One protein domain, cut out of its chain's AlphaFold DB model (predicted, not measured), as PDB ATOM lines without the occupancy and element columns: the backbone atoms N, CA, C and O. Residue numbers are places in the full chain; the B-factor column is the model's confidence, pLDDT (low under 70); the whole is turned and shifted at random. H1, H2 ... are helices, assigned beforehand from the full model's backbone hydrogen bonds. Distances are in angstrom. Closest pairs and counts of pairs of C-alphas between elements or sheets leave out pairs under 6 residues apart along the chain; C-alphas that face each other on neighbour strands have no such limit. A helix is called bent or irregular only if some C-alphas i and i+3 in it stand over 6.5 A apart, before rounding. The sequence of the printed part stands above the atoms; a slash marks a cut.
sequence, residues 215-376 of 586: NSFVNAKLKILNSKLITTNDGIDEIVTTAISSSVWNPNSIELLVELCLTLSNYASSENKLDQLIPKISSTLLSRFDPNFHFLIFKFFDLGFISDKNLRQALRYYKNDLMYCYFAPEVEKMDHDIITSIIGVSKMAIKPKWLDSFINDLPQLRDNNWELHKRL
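This is residues 215 to 376 of the 586 residues of an uncharacterized protein of Tritrichomonas foetus (UniProt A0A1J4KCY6). This is an elongated body of helices, stepped along its longest axis in roughly the order of the chain: H1 and H2 lie at one end, a core of four helices that all touch one another, H3 to H6, comes next, then H7 and H8, and H9, H10 and the longest helix, H11, make the other end. H11 has a sharp kink, after which its last part folds back toward the middle of the long axis, and it is joined to the rest more loosely than the core helices are to each other. The printed part has 162 residues with eleven named helices, H1 to H11 in chain order, and no named strand; the class is all helix. The whole is only just compact, close to loose, with a radius of gyration of the C-alphas of 18.2 A, and the C-alphas span 56 by 32 by 28 A.

H11, residues 353 to 376, is 20.3 A from first to last C-alpha and ends at C-alpha 376, (-2.075, 4.395, 9.781). Before it come H10, residues 336 to 345, 14.8 A; H9, residues 328 to 332; and H8, residues 321 to 326. H7, residues 308 to 318, is 15.6 A long, and H6, residues 291 to 302, is 16.9 A. H5, residues 274 to 288, and H4, residues 251 to 265, are 21.4 A each. H3, residues 233 to 249, is 24.7 A and begins at C-alpha 233, (-8.033, -4.315, -25.481). H2 is residues 228 to 231, and H1, residues 217 to 225, begins at C-alpha 217, (-21.914, 2.028, -7.231). H4, H5, H6 and H11 are irregular: C-alphas 252 and 255 are 7.7 A apart, 275 and 278 7.2 A, 292 and 295 8.0 A, and 369 and 372 8.6 A.

H11 has a kink of 127 degrees near residue 366. With residues 366 to 370 alone it only just touches H9, with 3 pairs of C-alphas within 8 A; the closest are those of Pro 329 and Trp 370, 6.3 A apart. H9 touches H10 at Glu 332 and Ile 339, 6.6 A between C-alphas. H8 is close to H9 but not clearly touching, with the C-alphas of Tyr 324 and Val 331 6.6 A apart. H8 touches residues 291 to 294 of H6 at a tilt of 35.4 degrees, only just steep, the closest C-alphas being those of Pro 291 and Met 323, 6.4 A apart. H7 touches residues 286 to 287 of H5, closest at Leu 286 and Ala 314, 6.1 A between C-alphas. H3 touches H5 at a steep tilt of 55 degrees, the same way, closest at Val 240 and Ile 281, 5.6 A between C-alphas. H3 and H4 form a helical hairpin at a shallow tilt of 23 degrees, with the C-alphas of Ser 247 and Ile 254 5.5 A apart. H4 and H5 form another, at a steep tilt of 41 degrees, closest at Ser 265 and Leu 274, 5.0 A between C-alphas. H4 and H6 touch at Ile 254 and Leu 296, 6.7 A between C-alphas. H1 touches H4 at a steep tilt of 48 degrees, closest at Lys 221 and Leu 260, 6.7 A between C-alphas. H2 and H3 touch only at the corner, closest at Leu 229 and Gly 235, 4.0 A between C-alphas. H1 and H11 are apart. Each O i to N i+4 pair is within hydrogen-bond range in H1, H7, H8, H9 and H10; the figures are 10 of 13 in H3, 9 of 11 in H4 and in H5, 6 of 8 in H6 and 11 of 20 in H11, and H2 is too short for such a pair.

The two C-alphas farthest apart are those of Glu 271 and Ala 349, 58.1 A. The printed part has no cut, and no link is long; H4 to H5 and H10 to H11 are short links and the others are tight. The mean pLDDT of the printed part is 93.2; residues 346 to 347 and 349 to 350 of this model are under 70.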
ATOM      1  N   ASN A 215     -23.885   5.195  -3.209       97.81
ATOM      2  CA  ASN A 215     -25.199   5.326  -3.849       97.81
ATOM      3  C   ASN A 215     -25.143   5.117  -5.368       97.81
ATOM      4  O   ASN A 215     -26.102   4.630  -5.965       97.81
ATOM      5  N   SER A 216     -24.033   5.488  -6.007       97.75
ATOM      6  CA  SER A 216     -23.858   5.368  -7.457       97.75
ATOM      7  C   SER A 216     -23.203   4.052  -7.880       97.75
ATOM      8  O   SER A 216     -23.221   3.745  -9.069       97.75
ATOM      9  N   PHE A 217     -22.687   3.244  -6.948       98.31
ATOM     10  CA  PHE A 217     -21.914   2.028  -7.231       98.31
ATOM     11  C   PHE A 217     -22.619   1.046  -8.180       98.31
ATOM     12  O   PHE A 217     -22.033   0.565  -9.150       98.31
ATOM     13  N   VAL A 218     -23.906   0.763  -7.944       98.38
ATOM     14  CA  VAL A 218     -24.673  -0.167  -8.794       98.38
ATOM     15  C   VAL A 218     -24.829   0.382 -10.212       98.38
ATOM     16  O   VAL A 218     -24.652  -0.358 -11.179       98.38
ATOM     17  N   ASN A 219     -25.122   1.678 -10.341       98.25
ATOM     18  CA  ASN A 219     -25.257   2.341 -11.637       98.25
ATOM     19  C   ASN A 219     -23.910   2.407 -12.373       98.25
ATOM     20  O   ASN A 219     -23.845   2.090 -13.555       98.25
ATOM     21  N   ALA A 220     -22.831   2.735 -11.657       98.38
ATOM     22  CA  ALA A 220     -21.460   2.730 -12.159       98.38
ATOM     23  C   ALA A 220     -21.104   1.379 -12.792       98.38
ATOM     24  O   ALA A 220     -20.699   1.315 -13.952       98.38
ATOM     25  N   LYS A 221     -21.358   0.286 -12.063       98.56
ATOM     26  CA  LYS A 221     -21.168  -1.078 -12.566       98.56
ATOM     27  C   LYS A 221     -21.966  -1.339 -13.845       98.56
ATOM     28  O   LYS A 221     -21.404  -1.832 -14.816       98.56
ATOM     29  N   LEU A 222     -23.269  -1.042 -13.845       98.44
ATOM     30  CA  LEU A 222     -24.140  -1.307 -14.997       98.44
ATOM     31  C   LEU A 222     -23.730  -0.496 -16.232       98.44
ATOM     32  O   LEU A 222     -23.706  -1.051 -17.326       98.44
ATOM     33  N   LYS A 223     -23.371   0.782 -16.060       98.44
ATOM     34  CA  LYS A 223     -22.865   1.629 -17.146       98.44
ATOM     35  C   LYS A 223     -21.609   1.024 -17.784       98.44
ATOM     36  O   LYS A 223     -21.570   0.887 -19.000       98.44
ATOM     37  N   ILE A 224     -20.630   0.588 -16.981       98.31
ATOM     38  CA  ILE A 224     -19.393  -0.017 -17.507       98.31
ATOM     39  C   ILE A 224     -19.673  -1.365 -18.191       98.31
ATOM     40  O   ILE A 224     -19.153  -1.611 -19.272       98.31
ATOM     41  N   LEU A 225     -20.519  -2.227 -17.613       98.44
ATOM     42  CA  LEU A 225     -20.854  -3.528 -18.215       98.44
ATOM     43  C   LEU A 225     -21.589  -3.415 -19.559       98.44
ATOM     44  O   LEU A 225     -21.510  -4.334 -20.369       98.44
ATOM     45  N   ASN A 226     -22.295  -2.309 -19.792       98.00
ATOM     46  CA  ASN A 226     -22.997  -2.047 -21.048       98.00
ATOM     47  C   ASN A 226     -22.140  -1.286 -22.075       98.00
ATOM     48  O   ASN A 226     -22.597  -1.072 -23.198       98.00
ATOM     49  N   SER A 227     -20.929  -0.860 -21.708       97.81
ATOM     50  CA  SER A 227     -20.021  -0.148 -22.608       97.81
ATOM     51  C   SER A 227     -19.382  -1.108 -23.613       97.81
ATOM     52  O   SER A 227     -18.946  -2.199 -23.263       97.81
ATOM     53  N   LYS A 228     -19.254  -0.680 -24.868       97.12
ATOM     54  CA  LYS A 228     -18.495  -1.357 -25.925       97.12
ATOM     55  C   LYS A 228     -16.995  -1.393 -25.620       97.12
ATOM     56  O   LYS A 228     -16.312  -2.294 -26.109       97.12
ATOM     57  N   LEU A 229     -16.479  -0.487 -24.784       96.38
ATOM     58  CA  LEU A 229     -15.057  -0.430 -24.421       96.38
ATOM     59  C   LEU A 229     -14.567  -1.712 -23.738       96.38
ATOM     60  O   LEU A 229     -13.416  -2.097 -23.916       96.38
ATOM     61  N   ILE A 230     -15.436  -2.444 -23.034       98.12
ATOM     62  CA  ILE A 230     -15.033  -3.708 -22.395       98.12
ATOM     63  C   ILE A 230     -14.746  -4.826 -23.405       98.12
ATOM     64  O   ILE A 230     -14.231  -5.871 -23.019       98.12
ATOM     65  N   THR A 231     -15.113  -4.655 -24.678       97.50
ATOM     66  CA  THR A 231     -14.971  -5.690 -25.717       97.50
ATOM     67  C   THR A 231     -13.615  -5.654 -26.425       97.50
ATOM     68  O   THR A 231     -13.226  -6.632 -27.068       97.50
ATOM     69  N   THR A 232     -12.856  -4.563 -26.280       96.06
ATOM     70  CA  THR A 232     -11.566  -4.350 -26.951       96.06
ATOM     71  C   THR A 232     -10.430  -4.209 -25.939       96.06
ATOM     72  O   THR A 232     -10.643  -3.864 -24.779       96.06
ATOM     73  N   ASN A 233      -9.193  -4.494 -26.360       95.12
ATOM     74  CA  ASN A 233      -8.033  -4.315 -25.481       95.12
ATOM     75  C   ASN A 233      -7.802  -2.831 -25.162       95.12
ATOM     76  O   ASN A 233      -7.595  -2.507 -23.994       95.12
ATOM     77  N   ASP A 234      -7.911  -1.965 -26.175       91.88
ATOM     78  CA  ASP A 234      -7.734  -0.516 -26.050       91.88
ATOM     79  C   ASP A 234      -8.786   0.100 -25.118       91.88
ATOM     80  O   ASP A 234      -8.465   0.946 -24.289       91.88
ATOM     81  N   GLY A 235     -10.039  -0.363 -25.197       94.38
ATOM     82  CA  GLY A 235     -11.100   0.099 -24.305       94.38
ATOM     83  C   GLY A 235     -10.909  -0.361 -22.855       94.38
ATOM     84  O   GLY A 235     -11.233   0.377 -21.929       94.38
ATOM     85  N   ILE A 236     -10.299  -1.530 -22.620       97.00
ATOM     86  CA  ILE A 236      -9.870  -1.907 -21.266       97.00
ATOM     87  C   ILE A 236      -8.697  -1.051 -20.790       97.00
ATOM     88  O   ILE A 236      -8.708  -0.644 -19.633       97.00
ATOM     89  N   ASP A 237      -7.699  -0.767 -21.633       94.19
ATOM     90  CA  ASP A 237      -6.577   0.113 -21.257       94.19
ATOM     91  C   ASP A 237      -7.064   1.503 -20.846       94.19
ATOM     92  O   ASP A 237      -6.551   2.109 -19.904       94.19
ATOM     93  N   GLU A 238      -8.119   1.966 -21.498       92.69
ATOM     94  CA  GLU A 238      -8.796   3.202 -21.168       92.69
ATOM     95  C   GLU A 238      -9.486   3.162 -19.802       92.69
ATOM     96  O   GLU A 238      -9.230   4.004 -18.943       92.69
ATOM     97  N   ILE A 239     -10.292   2.127 -19.549       96.75
ATOM     98  CA  ILE A 239     -10.936   1.922 -18.244       96.75
ATOM     99  C   ILE A 239      -9.880   1.805 -17.135       96.75
ATOM    100  O   ILE A 239     -10.062   2.370 -16.060       96.75
ATOM    101  N   VAL A 240      -8.767   1.105 -17.386       97.06
ATOM    102  CA  VAL A 240      -7.629   0.975 -16.460       97.06
ATOM    103  C   VAL A 240      -7.013   2.341 -16.163       97.06
ATOM    104  O   VAL A 240      -6.788   2.670 -14.997       97.06
ATOM    105  N   THR A 241      -6.743   3.137 -17.198       94.19
ATOM    106  CA  THR A 241      -6.103   4.449 -17.053       94.19
ATOM    107  C   THR A 241      -7.010   5.400 -16.280       94.19
ATOM    108  O   THR A 241      -6.568   5.985 -15.293       94.19
ATOM    109  N   THR A 242      -8.291   5.473 -16.639       95.62
ATOM    110  CA  THR A 242      -9.282   6.318 -15.960       95.62
ATOM    111  C   THR A 242      -9.528   5.865 -14.522       95.62
ATOM    112  O   THR A 242      -9.572   6.697 -13.616       95.62
ATOM    113  N   ALA A 243      -9.578   4.552 -14.263       97.31
ATOM    114  CA  ALA A 243      -9.647   4.008 -12.908       97.31
ATOM    115  C   ALA A 243      -8.438   4.445 -12.062       97.31
ATOM    116  O   ALA A 243      -8.614   4.966 -10.962       97.31
ATOM    117  N   ILE A 244      -7.209   4.296 -12.567       96.81
ATOM    118  CA  ILE A 244      -5.998   4.718 -11.846       96.81
ATOM    119  C   ILE A 244      -6.009   6.232 -11.607       96.81
ATOM    120  O   ILE A 244      -5.803   6.666 -10.474       96.81
ATOM    121  N   SER A 245      -6.302   7.033 -12.633       94.88
ATOM    122  CA  SER A 245      -6.387   8.494 -12.526       94.88
ATOM    123  C   SER A 245      -7.441   8.939 -11.506       94.88
ATOM    124  O   SER A 245      -7.185   9.860 -10.729       94.88
ATOM    125  N   SER A 246      -8.566   8.220 -11.408       95.81
ATOM    126  CA  SER A 246      -9.625   8.503 -10.429       95.81
ATOM    127  C   SER A 246      -9.195   8.434  -8.978       95.81
ATOM    128  O   SER A 246      -9.732   9.160  -8.141       95.81
ATOM    129  N   SER A 247      -8.159   7.652  -8.672       96.12
ATOM    130  CA  SER A 247      -7.598   7.621  -7.323       96.12
ATOM    131  C   SER A 247      -6.939   8.940  -6.904       96.12
ATOM    132  O   SER A 247      -6.804   9.186  -5.708       96.12
ATOM    133  N   VAL A 248      -6.565   9.802  -7.856       93.38
ATOM    134  CA  VAL A 248      -5.927  11.097  -7.579       93.38
ATOM    135  C   VAL A 248      -6.958  12.201  -7.409       93.38
ATOM    136  O   VAL A 248      -6.887  12.948  -6.436       93.38
ATOM    137  N   TRP A 249      -7.930  12.304  -8.317       94.38
ATOM    138  CA  TRP A 249      -8.942  13.361  -8.245       94.38
ATOM    139  C   TRP A 249     -10.155  12.999  -7.366       94.38
ATOM    140  O   TRP A 249     -10.911  13.893  -6.984       94.38
ATOM    141  N   ASN A 250     -10.321  11.727  -6.974       93.88
ATOM    142  CA  ASN A 250     -11.296  11.276  -5.969       93.88
ATOM    143  C   ASN A 250     -10.688  10.252  -4.975       93.88
ATOM    144  O   ASN A 250     -11.101   9.087  -4.912       93.88
ATOM    145  N   PRO A 251      -9.717  10.673  -4.143       94.69
ATOM    146  CA  PRO A 251      -8.969   9.776  -3.257       94.69
ATOM    147  C   PRO A 251      -9.830   9.113  -2.169       94.69
ATOM    148  O   PRO A 251      -9.502   8.035  -1.661       94.69
ATOM    149  N   ASN A 252     -10.961   9.722  -1.809       93.31
ATOM    150  CA  ASN A 252     -11.875   9.174  -0.807       93.31
ATOM    151  C   ASN A 252     -12.652   7.948  -1.312       93.31
ATOM    152  O   ASN A 252     -13.094   7.144  -0.492       93.31
ATOM    153  N   SER A 253     -12.767   7.768  -2.629       96.31
ATOM    154  CA  SER A 253     -13.470   6.636  -3.242       96.31
ATOM    155  C   SER A 253     -12.545   5.485  -3.645       96.31
ATOM    156  O   SER A 253     -13.011   4.555  -4.294       96.31
ATOM    157  N   ILE A 254     -11.259   5.485  -3.260       97.81
ATOM    158  CA  ILE A 254     -10.301   4.440  -3.680       97.81
ATOM    159  C   ILE A 254     -10.755   3.028  -3.280       97.81
ATOM    160  O   ILE A 254     -10.624   2.098  -4.070       97.81
ATOM    161  N   GLU A 255     -11.309   2.828  -2.083       98.00
ATOM    162  CA  GLU A 255     -11.849   1.517  -1.700       98.00
ATOM    163  C   GLU A 255     -12.996   1.072  -2.612       98.00
ATOM    164  O   GLU A 255     -12.988  -0.061  -3.088       98.00
ATOM    165  N   LEU A 256     -13.943   1.973  -2.886       98.38
ATOM    166  CA  LEU A 256     -15.067   1.706  -3.785       98.38
ATOM    167  C   LEU A 256     -14.600   1.464  -5.219       98.38
ATOM    168  O   LEU A 256     -15.151   0.615  -5.907       98.38
ATOM    169  N   LEU A 257     -13.574   2.184  -5.667       98.50
ATOM    170  CA  LEU A 257     -12.930   1.985  -6.959       98.50
ATOM    171  C   LEU A 257     -12.374   0.563  -7.068       98.50
ATOM    172  O   LEU A 257     -12.656  -0.139  -8.035       98.50
ATOM    173  N   VAL A 258     -11.616   0.122  -6.060       98.62
ATOM    174  CA  VAL A 258     -11.058  -1.234  -6.013       98.62
ATOM    175  C   VAL A 258     -12.182  -2.272  -6.021       98.62
ATOM    176  O   VAL A 258     -12.136  -3.213  -6.810       98.62
ATOM    177  N   GLU A 259     -13.221  -2.084  -5.206       98.69
ATOM    178  CA  GLU A 259     -14.388  -2.973  -5.167       98.69
ATOM    179  C   GLU A 259     -15.122  -3.030  -6.515       98.69
ATOM    180  O   GLU A 259     -15.518  -4.112  -6.963       98.69
ATOM    181  N   LEU A 260     -15.262  -1.892  -7.200       98.75
ATOM    182  CA  LEU A 260     -15.863  -1.810  -8.526       98.75
ATOM    183  C   LEU A 260     -15.031  -2.597  -9.543       98.75
ATOM    184  O   LEU A 260     -15.588  -3.435 -10.249       98.75
ATOM    185  N   CYS A 261     -13.711  -2.395  -9.585       98.62
ATOM    186  CA  CYS A 261     -12.818  -3.127 -10.486       98.62
ATOM    187  C   CYS A 261     -12.873  -4.643 -10.247       98.62
ATOM    188  O   CYS A 261     -12.944  -5.416 -11.203       98.62
ATOM    189  N   LEU A 262     -12.898  -5.081  -8.984       98.50
ATOM    190  CA  LEU A 262     -13.041  -6.498  -8.640       98.50
ATOM    191  C   LEU A 262     -14.387  -7.053  -9.078       98.50
ATOM    192  O   LEU A 262     -14.453  -8.110  -9.704       98.50
ATOM    193  N   THR A 263     -15.455  -6.313  -8.792       98.62
ATOM    194  CA  THR A 263     -16.803  -6.697  -9.190       98.62
ATOM    195  C   THR A 263     -16.884  -6.856 -10.700       98.62
ATOM    196  O   THR A 263     -17.365  -7.886 -11.154       98.62
ATOM    197  N   LEU A 264     -16.366  -5.899 -11.474       98.56
ATOM    198  CA  LEU A 264     -16.322  -5.967 -12.937       98.56
ATOM    199  C   LEU A 264     -15.520  -7.174 -13.433       98.56
ATOM    200  O   LEU A 264     -15.995  -7.889 -14.310       98.56
ATOM    201  N   SER A 265     -14.359  -7.461 -12.838       98.19
ATOM    202  CA  SER A 265     -13.538  -8.615 -13.236       98.19
ATOM    203  C   SER A 265     -14.254  -9.964 -13.062       98.19
ATOM    204  O   SER A 265     -14.030 -10.884 -13.846       98.19
ATOM    205  N   ASN A 266     -15.194 -10.070 -12.115       98.25
ATOM    206  CA  ASN A 266     -16.013 -11.275 -11.924       98.25
ATOM    207  C   ASN A 266     -17.076 -11.483 -13.020       98.25
ATOM    208  O   ASN A 266     -17.652 -12.566 -13.100       98.25
ATOM    209  N   TYR A 267     -17.343 -10.477 -13.860       98.44
ATOM    210  CA  TYR A 267     -18.217 -10.580 -15.038       98.44
ATOM    211  C   TYR A 267     -17.429 -10.837 -16.336       98.44
ATOM    212  O   TYR A 267     -17.967 -10.668 -17.436       98.44
ATOM    213  N   ALA A 268     -16.160 -11.242 -16.231       98.25
ATOM    214  CA  ALA A 268     -15.373 -11.641 -17.387       98.25
ATOM    215  C   ALA A 268     -16.040 -12.792 -18.157       98.25
ATOM    216  O   ALA A 268     -16.502 -13.775 -17.573       98.25
ATOM    217  N   SER A 269     -16.086 -12.668 -19.481       98.06
ATOM    218  CA  SER A 269     -16.636 -13.681 -20.382       98.06
ATOM    219  C   SER A 269     -15.831 -13.733 -21.680       98.06
ATOM    220  O   SER A 269     -14.968 -12.896 -21.920       98.06
ATOM    221  N   SER A 270     -16.128 -14.692 -22.559       97.62
ATOM    222  CA  SER A 270     -15.517 -14.745 -23.895       97.62
ATOM    223  C   SER A 270     -15.873 -13.549 -24.790       97.62
ATOM    224  O   SER A 270     -15.210 -13.337 -25.803       97.62
ATOM    225  N   GLU A 271     -16.921 -12.796 -24.447       97.88
ATOM    226  CA  GLU A 271     -17.427 -11.653 -25.221       97.88
ATOM    227  C   GLU A 271     -16.816 -10.316 -24.778       97.88
ATOM    228  O   GLU A 271     -16.965  -9.309 -25.469       97.88
ATOM    229  N   ASN A 272     -16.112 -10.290 -23.643       98.19
ATOM    230  CA  ASN A 272     -15.453  -9.099 -23.121       98.19
ATOM    231  C   ASN A 272     -13.993  -9.386 -22.730       98.19
ATOM    232  O   ASN A 272     -13.477 -10.485 -22.926       98.19
ATOM    233  N   LYS A 273     -13.300  -8.354 -22.255       98.31
ATOM    234  CA  LYS A 273     -11.882  -8.361 -21.870       98.31
ATOM    235  C   LYS A 273     -11.688  -8.002 -20.390       98.31
ATOM    236  O   LYS A 273     -10.613  -7.558 -19.986       98.31
ATOM    237  N   LEU A 274     -12.731  -8.165 -19.567       98.56
ATOM    238  CA  LEU A 274     -12.697  -7.811 -18.139       98.56
ATOM    239  C   LEU A 274     -11.759  -8.714 -17.321       98.56
ATOM    240  O   LEU A 274     -11.325  -8.313 -16.241       98.56
ATOM    241  N   ASP A 275     -11.377  -9.879 -17.850       98.31
ATOM    242  CA  ASP A 275     -10.332 -10.746 -17.295       98.31
ATOM    243  C   ASP A 275      -8.964 -10.044 -17.225       98.31
ATOM    244  O   ASP A 275      -8.151 -10.336 -16.347       98.31
ATOM    245  N   GLN A 276      -8.724  -9.069 -18.107       98.25
ATOM    246  CA  GLN A 276      -7.475  -8.310 -18.156       98.25
ATOM    247  C   GLN A 276      -7.448  -7.110 -17.205       98.25
ATOM    248  O   GLN A 276      -6.371  -6.562 -16.972       98.25
ATOM    249  N   LEU A 277      -8.588  -6.699 -16.638       98.38
ATOM    250  CA  LEU A 277      -8.713  -5.445 -15.887       98.38
ATOM    251  C   LEU A 277      -7.751  -5.379 -14.690       98.38
ATOM    252  O   LEU A 277      -6.921  -4.477 -14.596       98.38
ATOM    253  N   ILE A 278      -7.815  -6.361 -13.788       98.62
ATOM    254  CA  ILE A 278      -6.968  -6.402 -12.585       98.62
ATOM    255  C   ILE A 278      -5.479  -6.613 -12.922       98.62
ATOM    256  O   ILE A 278      -4.648  -5.873 -12.375       98.62
ATOM    257  N   PRO A 279      -5.101  -7.549 -13.824       98.50
ATOM    258  CA  PRO A 279      -3.720  -7.667 -14.290       98.50
ATOM    259  C   PRO A 279      -3.158  -6.363 -14.866       98.50
ATOM    260  O   PRO A 279      -2.043  -5.980 -14.502       98.50
ATOM    261  N   LYS A 280      -3.928  -5.658 -15.709       98.00
ATOM    262  CA  LYS A 280      -3.508  -4.396 -16.333       98.00
ATOM    263  C   LYS A 280      -3.403  -3.247 -15.336       98.00
ATOM    264  O   LYS A 280      -2.436  -2.491 -15.410       98.00
ATOM    265  N   ILE A 281      -4.314  -3.131 -14.363       98.12
ATOM    266  CA  ILE A 281      -4.161  -2.139 -13.283       98.12
ATOM    267  C   ILE A 281      -2.871  -2.414 -12.507       98.12
ATOM    268  O   ILE A 281      -2.057  -1.513 -12.321       98.12
ATOM    269  N   SER A 282      -2.640  -3.666 -12.110       98.38
ATOM    270  CA  SER A 282      -1.464  -4.046 -11.317       98.38
ATOM    271  C   SER A 282      -0.153  -3.755 -12.052       98.38
ATOM    272  O   SER A 282       0.765  -3.176 -11.469       98.38
ATOM    273  N   SER A 283      -0.055  -4.126 -13.333       97.25
ATOM    274  CA  SER A 283       1.144  -3.874 -14.138       97.25
ATOM    275  C   SER A 283       1.359  -2.383 -14.405       97.25
ATOM    276  O   SER A 283       2.491  -1.919 -14.292       97.25
ATOM    277  N   THR A 284       0.293  -1.624 -14.676       96.06
ATOM    278  CA  THR A 284       0.358  -0.171 -14.913       96.06
ATOM    279  C   THR A 284       0.773   0.588 -13.653       96.06
ATOM    280  O   THR A 284       1.605   1.493 -13.704       96.06
ATOM    281  N   LEU A 285       0.255   0.195 -12.489       96.94
ATOM    282  CA  LEU A 285       0.663   0.765 -11.206       96.94
ATOM    283  C   LEU A 285       2.145   0.513 -10.907       96.94
ATOM    284  O   LEU A 285       2.831   1.409 -10.421       96.94
ATOM    285  N   LEU A 286       2.656  -0.679 -11.221       96.50
ATOM    286  CA  LEU A 286       4.065  -1.028 -11.021       96.50
ATOM    287  C   LEU A 286       5.002  -0.392 -12.054       96.50
ATOM    288  O   LEU A 286       6.147  -0.107 -11.715       96.50
ATOM    289  N   SER A 287       4.545  -0.172 -13.291       94.38
ATOM    290  CA  SER A 287       5.335   0.477 -14.349       94.38
ATOM    291  C   SER A 287       5.381   2.000 -14.218       94.38
ATOM    292  O   SER A 287       6.313   2.639 -14.707       94.38
ATOM    293  N   ARG A 288       4.395   2.604 -13.551       90.56
ATOM    294  CA  ARG A 288       4.437   4.024 -13.182       90.56
ATOM    295  C   ARG A 288       5.138   4.220 -11.841       90.56
ATOM    296  O   ARG A 288       5.943   5.133 -11.709       90.56
ATOM    297  N   PHE A 289       4.815   3.365 -10.867       92.88
ATOM    298  CA  PHE A 289       5.273   3.395  -9.470       92.88
ATOM    299  C   PHE A 289       5.352   4.810  -8.878       92.88
ATOM    300  O   PHE A 289       6.277   5.172  -8.148       92.88
ATOM    301  N   ASP A 290       4.364   5.624  -9.247       91.94
ATOM    302  CA  ASP A 290       4.293   7.033  -8.905       91.94
ATOM    303  C   ASP A 290       3.749   7.164  -7.470       91.94
ATOM    304  O   ASP A 290       2.718   6.562  -7.143       91.94
ATOM    305  N   PRO A 291       4.403   7.965  -6.610       92.94
ATOM    306  CA  PRO A 291       3.884   8.388  -5.318       92.94
ATOM    307  C   PRO A 291       2.402   8.766  -5.296       92.94
ATOM    308  O   PRO A 291       1.776   8.636  -4.252       92.94
ATOM    309  N   ASN A 292       1.830   9.296  -6.377       92.62
ATOM    310  CA  ASN A 292       0.427   9.717  -6.432       92.62
ATOM    311  C   ASN A 292      -0.541   8.541  -6.297       92.62
ATOM    312  O   ASN A 292      -1.668   8.719  -5.851       92.62
ATOM    313  N   PHE A 293      -0.076   7.331  -6.600       95.50
ATOM    314  CA  PHE A 293      -0.871   6.112  -6.527       95.50
ATOM    315  C   PHE A 293      -0.495   5.236  -5.326       95.50
ATOM    316  O   PHE A 293      -0.930   4.090  -5.262       95.50
ATOM    317  N   HIS A 294       0.300   5.732  -4.368       96.38
ATOM    318  CA  HIS A 294       0.850   4.919  -3.274       96.38
ATOM    319  C   HIS A 294      -0.230   4.138  -2.497       96.38
ATOM    320  O   HIS A 294      -0.049   2.954  -2.203       96.38
ATOM    321  N   PHE A 295      -1.380   4.764  -2.217       98.06
ATOM    322  CA  PHE A 295      -2.475   4.121  -1.491       98.06
ATOM    323  C   PHE A 295      -3.180   3.062  -2.345       98.06
ATOM    324  O   PHE A 295      -3.469   1.970  -1.858       98.06
ATOM    325  N   LEU A 296      -3.402   3.345  -3.633       98.12
ATOM    326  CA  LEU A 296      -3.979   2.389  -4.579       98.12
ATOM    327  C   LEU A 296      -3.049   1.179  -4.788       98.12
ATOM    328  O   LEU A 296      -3.507   0.040  -4.722       98.12
ATOM    329  N   ILE A 297      -1.738   1.413  -4.938       98.38
ATOM    330  CA  ILE A 297      -0.704   0.364  -4.978       98.38
ATOM    331  C   ILE A 297      -0.792  -0.496  -3.719       98.38
ATOM    332  O   ILE A 297      -0.803  -1.723  -3.812       98.38
ATOM    333  N   PHE A 298      -0.906   0.126  -2.542       98.38
ATOM    334  CA  PHE A 298      -1.050  -0.609  -1.290       98.38
ATOM    335  C   PHE A 298      -2.322  -1.456  -1.244       98.38
ATOM    336  O   PHE A 298      -2.237  -2.603  -0.825       98.38
ATOM    337  N   LYS A 299      -3.474  -0.966  -1.718       98.44
ATOM    338  CA  LYS A 299      -4.700  -1.782  -1.775       98.44
ATOM    339  C   LYS A 299      -4.540  -3.002  -2.676       98.44
ATOM    340  O   LYS A 299      -4.920  -4.099  -2.283       98.44
ATOM    341  N   PHE A 300      -3.938  -2.836  -3.853       98.56
ATOM    342  CA  PHE A 300      -3.672  -3.956  -4.761       98.56
ATOM    343  C   PHE A 300      -2.633  -4.939  -4.199       98.56
ATOM    344  O   PHE A 300      -2.731  -6.141  -4.442       98.56
ATOM    345  N   PHE A 301      -1.664  -4.452  -3.424       98.44
ATOM    346  CA  PHE A 301      -0.714  -5.286  -2.689       98.44
ATOM    347  C   PHE A 301      -1.380  -6.062  -1.541       98.44
ATOM    348  O   PHE A 301      -1.200  -7.272  -1.447       98.44
ATOM    349  N   ASP A 302      -2.192  -5.400  -0.714       97.81
ATOM    350  CA  ASP A 302      -2.894  -5.997   0.436       97.81
ATOM    351  C   ASP A 302      -3.881  -7.094   0.001       97.81
ATOM    352  O   ASP A 302      -4.039  -8.110   0.673       97.81
ATOM    353  N   LEU A 303      -4.491  -6.926  -1.176       98.06
ATOM    354  CA  LEU A 303      -5.372  -7.919  -1.797       98.06
ATOM    355  C   LEU A 303      -4.622  -9.037  -2.546       98.06
ATOM    356  O   LEU A 303      -5.252  -9.977  -3.028       98.06
ATOM    357  N   GLY A 304      -3.293  -8.961  -2.655       98.00
ATOM    358  CA  GLY A 304      -2.455  -9.985  -3.284       98.00
ATOM    359  C   GLY A 304      -2.351  -9.916  -4.814       98.00
ATOM    360  O   GLY A 304      -1.746 -10.806  -5.411       98.00
ATOM    361  N   PHE A 305      -2.883  -8.875  -5.463       98.25
ATOM    362  CA  PHE A 305      -2.746  -8.677  -6.916       98.25
ATOM    363  C   PHE A 305      -1.354  -8.184  -7.314       98.25
ATOM    364  O   PHE A 305      -0.829  -8.547  -8.367       98.25
ATOM    365  N   ILE A 306      -0.720  -7.402  -6.441       98.44
ATOM    366  CA  ILE A 306       0.704  -7.094  -6.534       98.44
ATOM    367  C   ILE A 306       1.443  -8.049  -5.602       98.44
ATOM    368  O   ILE A 306       1.316  -7.974  -4.384       98.44
ATOM    369  N   SER A 307       2.235  -8.951  -6.180       97.38
ATOM    370  CA  SER A 307       3.077  -9.845  -5.387       97.38
ATOM    371  C   SER A 307       4.200  -9.079  -4.689       97.38
ATOM    372  O   SER A 307       4.711  -8.084  -5.209       97.38
ATOM    373  N   ASP A 308       4.653  -9.607  -3.551       96.19
ATOM    374  CA  ASP A 308       5.828  -9.105  -2.839       96.19
ATOM    375  C   ASP A 308       7.031  -8.959  -3.787       96.19
ATOM    376  O   ASP A 308       7.590  -7.871  -3.881       96.19
ATOM    377  N   LYS A 309       7.333  -9.980  -4.606       95.94
ATOM    378  CA  LYS A 309       8.400  -9.947  -5.625       95.94
ATOM    379  C   LYS A 309       8.298  -8.734  -6.558       95.94
ATOM    380  O   LYS A 309       9.304  -8.060  -6.786       95.94
ATOM    381  N   ASN A 310       7.110  -8.469  -7.101       97.00
ATOM    382  CA  ASN A 310       6.905  -7.371  -8.045       97.00
ATOM    383  C   ASN A 310       7.050  -6.008  -7.358       97.00
ATOM    384  O   ASN A 310       7.691  -5.113  -7.908       97.00
ATOM    385  N   LEU A 311       6.534  -5.875  -6.131       96.88
ATOM    386  CA  LEU A 311       6.736  -4.681  -5.314       96.88
ATOM    387  C   LEU A 311       8.231  -4.439  -5.047       96.88
ATOM    388  O   LEU A 311       8.707  -3.319  -5.228       96.88
ATOM    389  N   ARG A 312       9.003  -5.485  -4.701       93.62
ATOM    390  CA  ARG A 312      10.463  -5.376  -4.486       93.62
ATOM    391  C   ARG A 312      11.180  -4.869  -5.727       93.62
ATOM    392  O   ARG A 312      12.083  -4.038  -5.626       93.62
ATOM    393  N   GLN A 313      10.813  -5.408  -6.888       94.31
ATOM    394  CA  GLN A 313      11.406  -5.025  -8.162       94.31
ATOM    395  C   GLN A 313      11.131  -3.550  -8.469       94.31
ATOM    396  O   GLN A 313      12.065  -2.832  -8.821       94.31
ATOM    397  N   ALA A 314       9.892  -3.094  -8.272       95.25
ATOM    398  CA  ALA A 314       9.530  -1.698  -8.476       95.25
ATOM    399  C   ALA A 314      10.268  -0.770  -7.493       95.25
ATOM    400  O   ALA A 314      10.938   0.165  -7.925       95.25
ATOM    401  N   LEU A 315      10.269  -1.081  -6.190       93.19
ATOM    402  CA  LEU A 315      11.004  -0.309  -5.177       93.19
ATOM    403  C   LEU A 315      12.483  -0.121  -5.559       93.19
ATOM    404  O   LEU A 315      12.980   1.004  -5.570       93.19
ATOM    405  N   ARG A 316      13.165  -1.203  -5.960       90.81
ATOM    406  CA  ARG A 316      14.576  -1.169  -6.385       90.81
ATOM    407  C   ARG A 316      14.806  -0.387  -7.677       90.81
ATOM    408  O   ARG A 316      15.852   0.247  -7.808       90.81
ATOM    409  N   TYR A 317      13.875  -0.473  -8.626       92.38
ATOM    410  CA  TYR A 317      13.994   0.186  -9.925       92.38
ATOM    411  C   TYR A 317      13.814   1.704  -9.808       92.38
ATOM    412  O   TYR A 317      14.661   2.454 -10.288       92.38
ATOM    413  N   TYR A 318      12.749   2.158  -9.138       89.31
ATOM    414  CA  TYR A 318      12.411   3.585  -9.058       89.31
ATOM    415  C   TYR A 318      13.130   4.325  -7.928       89.31
ATOM    416  O   TYR A 318      13.303   5.536  -8.026       89.31
ATOM    417  N   LYS A 319      13.544   3.619  -6.864       88.50
ATOM    418  CA  LYS A 319      14.247   4.183  -5.697       88.50
ATOM    419  C   LYS A 319      13.576   5.439  -5.123       88.50
ATOM    420  O   LYS A 319      14.231   6.442  -4.868       88.50
ATOM    421  N   ASN A 320      12.258   5.393  -4.953       88.69
ATOM    422  CA  ASN A 320      11.491   6.533  -4.466       88.69
ATOM    423  C   ASN A 320      11.401   6.533  -2.928       88.69
ATOM    424  O   ASN A 320      10.812   5.618  -2.351       88.69
ATOM    425  N   ASP A 321      11.924   7.575  -2.277       88.62
ATOM    426  CA  ASP A 321      11.970   7.680  -0.810       88.62
ATOM    427  C   ASP A 321      10.594   7.598  -0.148       88.62
ATOM    428  O   ASP A 321      10.446   6.931   0.879       88.62
ATOM    429  N   LEU A 322       9.568   8.234  -0.731       90.12
ATOM    430  CA  LEU A 322       8.217   8.164  -0.173       90.12
ATOM    431  C   LEU A 322       7.708   6.727  -0.220       90.12
ATOM    432  O   LEU A 322       7.193   6.234   0.778       90.12
ATOM    433  N   MET A 323       7.891   6.045  -1.352       94.12
ATOM    434  CA  MET A 323       7.471   4.652  -1.503       94.12
ATOM    435  C   MET A 323       8.226   3.736  -0.536       94.12
ATOM    436  O   MET A 323       7.612   2.852   0.056       94.12
ATOM    437  N   TYR A 324       9.518   3.973  -0.294       93.00
ATOM    438  CA  TYR A 324      10.253   3.227   0.726       93.00
ATOM    439  C   TYR A 324       9.706   3.453   2.138       93.00
ATOM    440  O   TYR A 324       9.536   2.488   2.877       93.00
ATOM    441  N   CYS A 325       9.384   4.695   2.512       93.38
ATOM    442  CA  CYS A 325       8.788   4.997   3.818       93.38
ATOM    443  C   CYS A 325       7.380   4.386   3.947       93.38
ATOM    444  O   CYS A 325       6.998   3.853   4.993       93.38
ATOM    445  N   TYR A 326       6.607   4.419   2.862       96.00
ATOM    446  CA  TYR A 326       5.246   3.897   2.802       96.00
ATOM    447  C   TYR A 326       5.186   2.363   2.856       96.00
ATOM    448  O   TYR A 326       4.279   1.784   3.457       96.00
ATOM    449  N   PHE A 327       6.177   1.691   2.272       96.75
ATOM    450  CA  PHE A 327       6.348   0.236   2.299       96.75
ATOM    451  C   PHE A 327       7.467  -0.204   3.253       96.75
ATOM    452  O   PHE A 327       8.043  -1.274   3.083       96.75
ATOM    453  N   ALA A 328       7.778   0.600   4.278       95.62
ATOM    454  CA  ALA A 328       8.882   0.325   5.199       95.62
ATOM    455  C   ALA A 328       8.836  -1.077   5.849       95.62
ATOM    456  O   ALA A 328       9.879  -1.731   5.882       95.62
ATOM    457  N   PRO A 329       7.669  -1.615   6.276       95.75
ATOM    458  CA  PRO A 329       7.598  -2.976   6.809       95.75
ATOM    459  C   PRO A 329       8.014  -4.048   5.794       95.75
ATOM    460  O   PRO A 329       8.577  -5.079   6.162       95.75
ATOM    461  N   GLU A 330       7.701  -3.841   4.514       95.94
ATOM    462  CA  GLU A 330       8.088  -4.736   3.430       95.94
ATOM    463  C   GLU A 330       9.570  -4.560   3.088       95.94
ATOM    464  O   GLU A 330      10.274  -5.560   2.972       95.94
ATOM    465  N   VAL A 331      10.052  -3.314   3.021       93.31
ATOM    466  CA  VAL A 331      11.455  -2.949   2.767       93.31
ATOM    467  C   VAL A 331      12.387  -3.570   3.807       93.31
ATOM    468  O   VAL A 331      13.375  -4.199   3.429       93.31
ATOM    469  N   GLU A 332      12.043  -3.488   5.096       92.56
ATOM    470  CA  GLU A 332      12.854  -4.065   6.176       92.56
ATOM    471  C   GLU A 332      13.032  -5.579   6.022       92.56
ATOM    472  O   GLU A 332      14.111  -6.117   6.260       92.56
ATOM    473  N   LYS A 333      11.985  -6.279   5.567       91.12
ATOM    474  CA  LYS A 333      12.040  -7.723   5.294       91.12
ATOM    475  C   LYS A 333      12.870  -8.066   4.058       91.12
ATOM    476  O   LYS A 333      13.145  -9.244   3.832       91.12
ATOM    477  N   MET A 334      13.168  -7.106   3.182       86.50
ATOM    478  CA  MET A 334      13.999  -7.343   1.994       86.50
ATOM    479  C   MET A 334      15.455  -7.108   2.267       86.50
ATOM    480  O   MET A 334      16.285  -7.900   1.827       86.50
ATOM    481  N   ASP A 335      15.729  -5.986   2.906       82.94
ATOM    482  CA  ASP A 335      17.065  -5.481   3.080       82.94
ATOM    483  C   ASP A 335      17.032  -4.455   4.211       82.94
ATOM    484  O   ASP A 335      16.557  -3.324   4.053       82.94
ATOM    485  N   HIS A 336      17.511  -4.881   5.378       78.38
ATOM    486  CA  HIS A 336      17.570  -4.028   6.556       78.38
ATOM    487  C   HIS A 336      18.472  -2.802   6.306       78.38
ATOM    488  O   HIS A 336      18.254  -1.744   6.906       78.38
ATOM    489  N   ASP A 337      19.445  -2.894   5.394       81.31
ATOM    490  CA  ASP A 337      20.382  -1.807   5.126       81.31
ATOM    491  C   ASP A 337      19.738  -0.666   4.332       81.31
ATOM    492  O   ASP A 337      20.163   0.480   4.478       81.31
ATOM    493  N   ILE A 338      18.658  -0.915   3.578       79.06
ATOM    494  CA  ILE A 338      17.932   0.150   2.863       79.06
ATOM    495  C   ILE A 338      17.336   1.152   3.854       79.06
ATOM    496  O   ILE A 338      17.518   2.358   3.684       79.06
ATOM    497  N   ILE A 339      16.682   0.691   4.922       76.75
ATOM    498  CA  ILE A 339      16.145   1.598   5.951       76.75
ATOM    499  C   ILE A 339      17.283   2.361   6.634       76.75
ATOM    500  O   ILE A 339      17.186   3.576   6.819       76.75
ATOM    501  N   THR A 340      18.392   1.684   6.936       78.69
ATOM    502  CA  THR A 340      19.592   2.329   7.486       78.69
ATOM    503  C   THR A 340      20.141   3.398   6.539       78.69
ATOM    504  O   THR A 340      20.525   4.473   6.995       78.69
ATOM    505  N   SER A 341      20.133   3.150   5.227       78.19
ATOM    506  CA  SER A 341      20.556   4.118   4.213       78.19
ATOM    507  C   SER A 341      19.619   5.318   4.118       78.19
ATOM    508  O   SER A 341      20.115   6.432   4.032       78.19
ATOM    509  N   ILE A 342      18.299   5.140   4.239       74.75
ATOM    510  CA  ILE A 342      17.331   6.251   4.276       74.75
ATOM    511  C   ILE A 342      17.583   7.121   5.514       74.75
ATOM    512  O   ILE A 342      17.645   8.348   5.425       74.75
ATOM    513  N   ILE A 343      17.826   6.488   6.666       75.06
ATOM    514  CA  ILE A 343      18.257   7.187   7.883       75.06
ATOM    515  C   ILE A 343      19.611   7.883   7.649       75.06
ATOM    516  O   ILE A 343      19.823   8.994   8.125       75.06
ATOM    517  N   GLY A 344      20.531   7.270   6.904       73.81
ATOM    518  CA  GLY A 344      21.815   7.859   6.522       73.81
ATOM    519  C   GLY A 344      21.669   9.101   5.638       73.81
ATOM    520  O   GLY A 344      22.253  10.135   5.950       73.81
ATOM    521  N   VAL A 345      20.831   9.036   4.599       70.50
ATOM    522  CA  VAL A 345      20.489  10.159   3.708       70.50
ATOM    523  C   VAL A 345      19.866  11.302   4.503       70.50
ATOM    524  O   VAL A 345      20.147  12.468   4.247       70.50
ATOM    525  N   SER A 346      19.109  10.995   5.555       63.50
ATOM    526  CA  SER A 346      18.573  12.030   6.441       63.50
ATOM    527  C   SER A 346      19.628  12.818   7.217       63.50
ATOM    528  O   SER A 346      19.326  13.871   7.775       63.50
ATOM    529  N   LYS A 347      20.873  12.345   7.272       65.62
ATOM    530  CA  LYS A 347      21.986  13.092   7.865       65.62
ATOM    531  C   LYS A 347      22.693  13.987   6.843       65.62
ATOM    532  O   LYS A 347      23.581  14.742   7.226       65.62
ATOM    533  N   MET A 348      22.313  13.917   5.565       73.69
ATOM    534  CA  MET A 348      22.854  14.771   4.510       73.69
ATOM    535  C   MET A 348      22.222  16.168   4.562       73.69
ATOM    536  O   MET A 348      21.069  16.336   4.964       73.69
ATOM    537  N   ALA A 349      22.983  17.176   4.127       64.06
ATOM    538  CA  ALA A 349      22.552  18.576   4.129       64.06
ATOM    539  C   ALA A 349      21.374  18.855   3.173       64.06
ATOM    540  O   ALA A 349      20.620  19.802   3.385       64.06
ATOM    541  N   ILE A 350      21.201  18.024   2.141       69.12
ATOM    542  CA  ILE A 350      20.174  18.178   1.107       69.12
ATOM    543  C   ILE A 350      19.231  16.979   1.207       69.12
ATOM    544  O   ILE A 350      19.493  15.922   0.640       69.12
ATOM    545  N   LYS A 351      18.142  17.136   1.964       76.25
ATOM    546  CA  LYS A 351      17.082  16.129   2.099       76.25
ATOM    547  C   LYS A 351      15.698  16.770   2.006       76.25
ATOM    548  O   LYS A 351      15.540  17.942   2.369       76.25
ATOM    549  N   PRO A 352      14.668  16.020   1.587       79.00
ATOM    550  CA  PRO A 352      13.304  16.513   1.661       79.00
ATOM    551  C   PRO A 352      12.890  16.695   3.124       79.00
ATOM    552  O   PRO A 352      12.906  15.738   3.892       79.00
ATOM    553  N   LYS A 353      12.455  17.897   3.518       81.50
ATOM    554  CA  LYS A 353      12.062  18.177   4.913       81.50
ATOM    555  C   LYS A 353      10.978  17.228   5.438       81.50
ATOM    556  O   LYS A 353      10.934  16.941   6.627       81.50
ATOM    557  N   TRP A 354      10.085  16.737   4.570       84.06
ATOM    558  CA  TRP A 354       9.005  15.830   4.982       84.06
ATOM    559  C   TRP A 354       9.544  14.508   5.540       84.06
ATOM    560  O   TRP A 354       8.896  13.893   6.387       84.06
ATOM    561  N   LEU A 355      10.742  14.101   5.109       86.56
ATOM    562  CA  LEU A 355      11.404  12.890   5.574       86.56
ATOM    563  C   LEU A 355      11.766  12.988   7.065       86.56
ATOM    564  O   LEU A 355      11.748  11.976   7.761       86.56
ATOM    565  N   ASP A 356      12.000  14.198   7.580       84.75
ATOM    566  CA  ASP A 356      12.327  14.417   8.992       84.75
ATOM    567  C   ASP A 356      11.187  14.015   9.913       84.75
ATOM    568  O   ASP A 356      11.428  13.394  10.944       84.75
ATOM    569  N   SER A 357       9.942  14.308   9.521       85.31
ATOM    570  CA  SER A 357       8.775  13.885  10.299       85.31
ATOM    571  C   SER A 357       8.735  12.364  10.408       85.31
ATOM    572  O   SER A 357       8.652  11.831  11.507       85.31
ATOM    573  N   PHE A 358       8.879  11.661   9.281       89.56
ATOM    574  CA  PHE A 358       8.867  10.201   9.275       89.56
ATOM    575  C   PHE A 358      10.003   9.605  10.114       89.56
ATOM    576  O   PHE A 358       9.786   8.645  10.844       89.56
ATOM    577  N   ILE A 359      11.207  10.171  10.028       89.50
ATOM    578  CA  ILE A 359      12.382   9.655  10.740       89.50
ATOM    579  C   ILE A 359      12.297   9.900  12.241       89.50
ATOM    580  O   ILE A 359      12.692   9.029  13.014       89.50
ATOM    581  N   ASN A 360      11.751  11.041  12.657       89.81
ATOM    582  CA  ASN A 360      11.507  11.317  14.069       89.81
ATOM    583  C   ASN A 360      10.478  10.340  14.660       89.81
ATOM    584  O   ASN A 360      10.664   9.862  15.777       89.81
ATOM    585  N   ASP A 361       9.451   9.987  13.883       92.19
ATOM    586  CA  ASP A 361       8.400   9.052  14.300       92.19
ATOM    587  C   ASP A 361       8.809   7.576  14.128       92.19
ATOM    588  O   ASP A 361       8.164   6.673  14.666       92.19
ATOM    589  N   LEU A 362       9.897   7.302  13.398       92.81
ATOM    590  CA  LEU A 362      10.323   5.959  13.002       92.81
ATOM    591  C   LEU A 362      10.447   4.967  14.171       92.81
ATOM    592  O   LEU A 362       9.964   3.846  14.009       92.81
ATOM    593  N   PRO A 363      11.031   5.311  15.341       94.12
ATOM    594  CA  PRO A 363      11.093   4.382  16.469       94.12
ATOM    595  C   PRO A 363       9.707   3.910  16.921       94.12
ATOM    596  O   PRO A 363       9.513   2.719  17.144       94.12
ATOM    597  N   GLN A 364       8.733   4.822  16.994       96.31
ATOM    598  CA  GLN A 364       7.357   4.501  17.378       96.31
ATOM    599  C   GLN A 364       6.622   3.745  16.266       96.31
ATOM    600  O   GLN A 364       5.861   2.818  16.536       96.31
ATOM    601  N   LEU A 365       6.848   4.128  15.006       95.94
ATOM    602  CA  LEU A 365       6.235   3.483  13.847       95.94
ATOM    603  C   LEU A 365       6.722   2.045  13.652       95.94
ATOM    604  O   LEU A 365       5.921   1.217  13.222       95.94
ATOM    605  N   ARG A 366       7.999   1.767  13.947       94.94
ATOM    606  CA  ARG A 366       8.648   0.450  13.827       94.94
ATOM    607  C   ARG A 366       8.342  -0.482  15.001       94.94
ATOM    608  O   ARG A 366       8.435  -1.702  14.840       94.94
ATOM    609  N   ASP A 367       7.960   0.068  16.153       95.88
ATOM    610  CA  ASP A 367       7.630  -0.707  17.348       95.88
ATOM    611  C   ASP A 367       6.501  -1.726  17.095       95.88
ATOM    612  O   ASP A 367       5.669  -1.570  16.195       95.88
ATOM    613  N   ASN A 368       6.498  -2.808  17.877       96.25
ATOM    614  CA  ASN A 368       5.527  -3.905  17.777       96.25
ATOM    615  C   ASN A 368       5.346  -4.429  16.337       96.25
ATOM    616  O   ASN A 368       4.231  -4.647  15.865       96.25
ATOM    617  N   ASN A 369       6.458  -4.634  15.615       95.81
ATOM    618  CA  ASN A 369       6.459  -5.125  14.230       95.81
ATOM    619  C   ASN A 369       5.606  -4.245  13.296       95.81
ATOM    620  O   ASN A 369       4.768  -4.735  12.523       95.81
ATOM    621  N   TRP A 370       5.831  -2.934  13.366       97.31
ATOM    622  CA  TRP A 370       5.163  -1.932  12.541       97.31
ATOM    623  C   TRP A 370       3.640  -1.862  12.702       97.31
ATOM    624  O   TRP A 370       2.933  -1.538  11.744       97.31
ATOM    625  N   GLU A 371       3.093  -2.197  13.873       97.81
ATOM    626  CA  GLU A 371       1.637  -2.222  14.073       97.81
ATOM    627  C   GLU A 371       1.004  -0.840  13.845       97.81
ATOM    628  O   GLU A 371       0.036  -0.716  13.086       97.81
ATOM    629  N   LEU A 372       1.590   0.211  14.432       97.50
ATOM    630  CA  LEU A 372       1.113   1.584  14.264       97.50
ATOM    631  C   LEU A 372       1.173   2.015  12.796       97.50
ATOM    632  O   LEU A 372       0.175   2.495  12.262       97.50
ATOM    633  N   HIS A 373       2.308   1.801  12.126       97.62
ATOM    634  CA  HIS A 373       2.486   2.140  10.711       97.62
ATOM    635  C   HIS A 373       1.461   1.434   9.823       97.62
ATOM    636  O   HIS A 373       0.751   2.095   9.067       97.62
ATOM    637  N   LYS A 374       1.297   0.113   9.974       98.00
ATOM    638  CA  LYS A 374       0.308  -0.668   9.214       98.00
ATOM    639  C   LYS A 374      -1.109  -0.152   9.438       98.00
ATOM    640  O   LYS A 374      -1.878  -0.069   8.481       98.00
ATOM    641  N   ARG A 375      -1.458   0.227  10.673       97.88
ATOM    642  CA  ARG A 375      -2.765   0.811  11.004       97.88
ATOM    643  C   ARG A 375      -2.975   2.161  10.316       97.88
ATOM    644  O   ARG A 375      -4.015   2.356   9.691       97.88
ATOM    645  N   LEU A 376      -2.003   3.069  10.407       97.25
ATOM    646  CA  LEU A 376      -2.075   4.395   9.781       97.25
ATOM    647  C   LEU A 376      -2.142   4.290   8.252       97.25
ATOM    648  O   LEU A 376      -3.018   4.885   7.628       97.25
TER     649      LEU A 376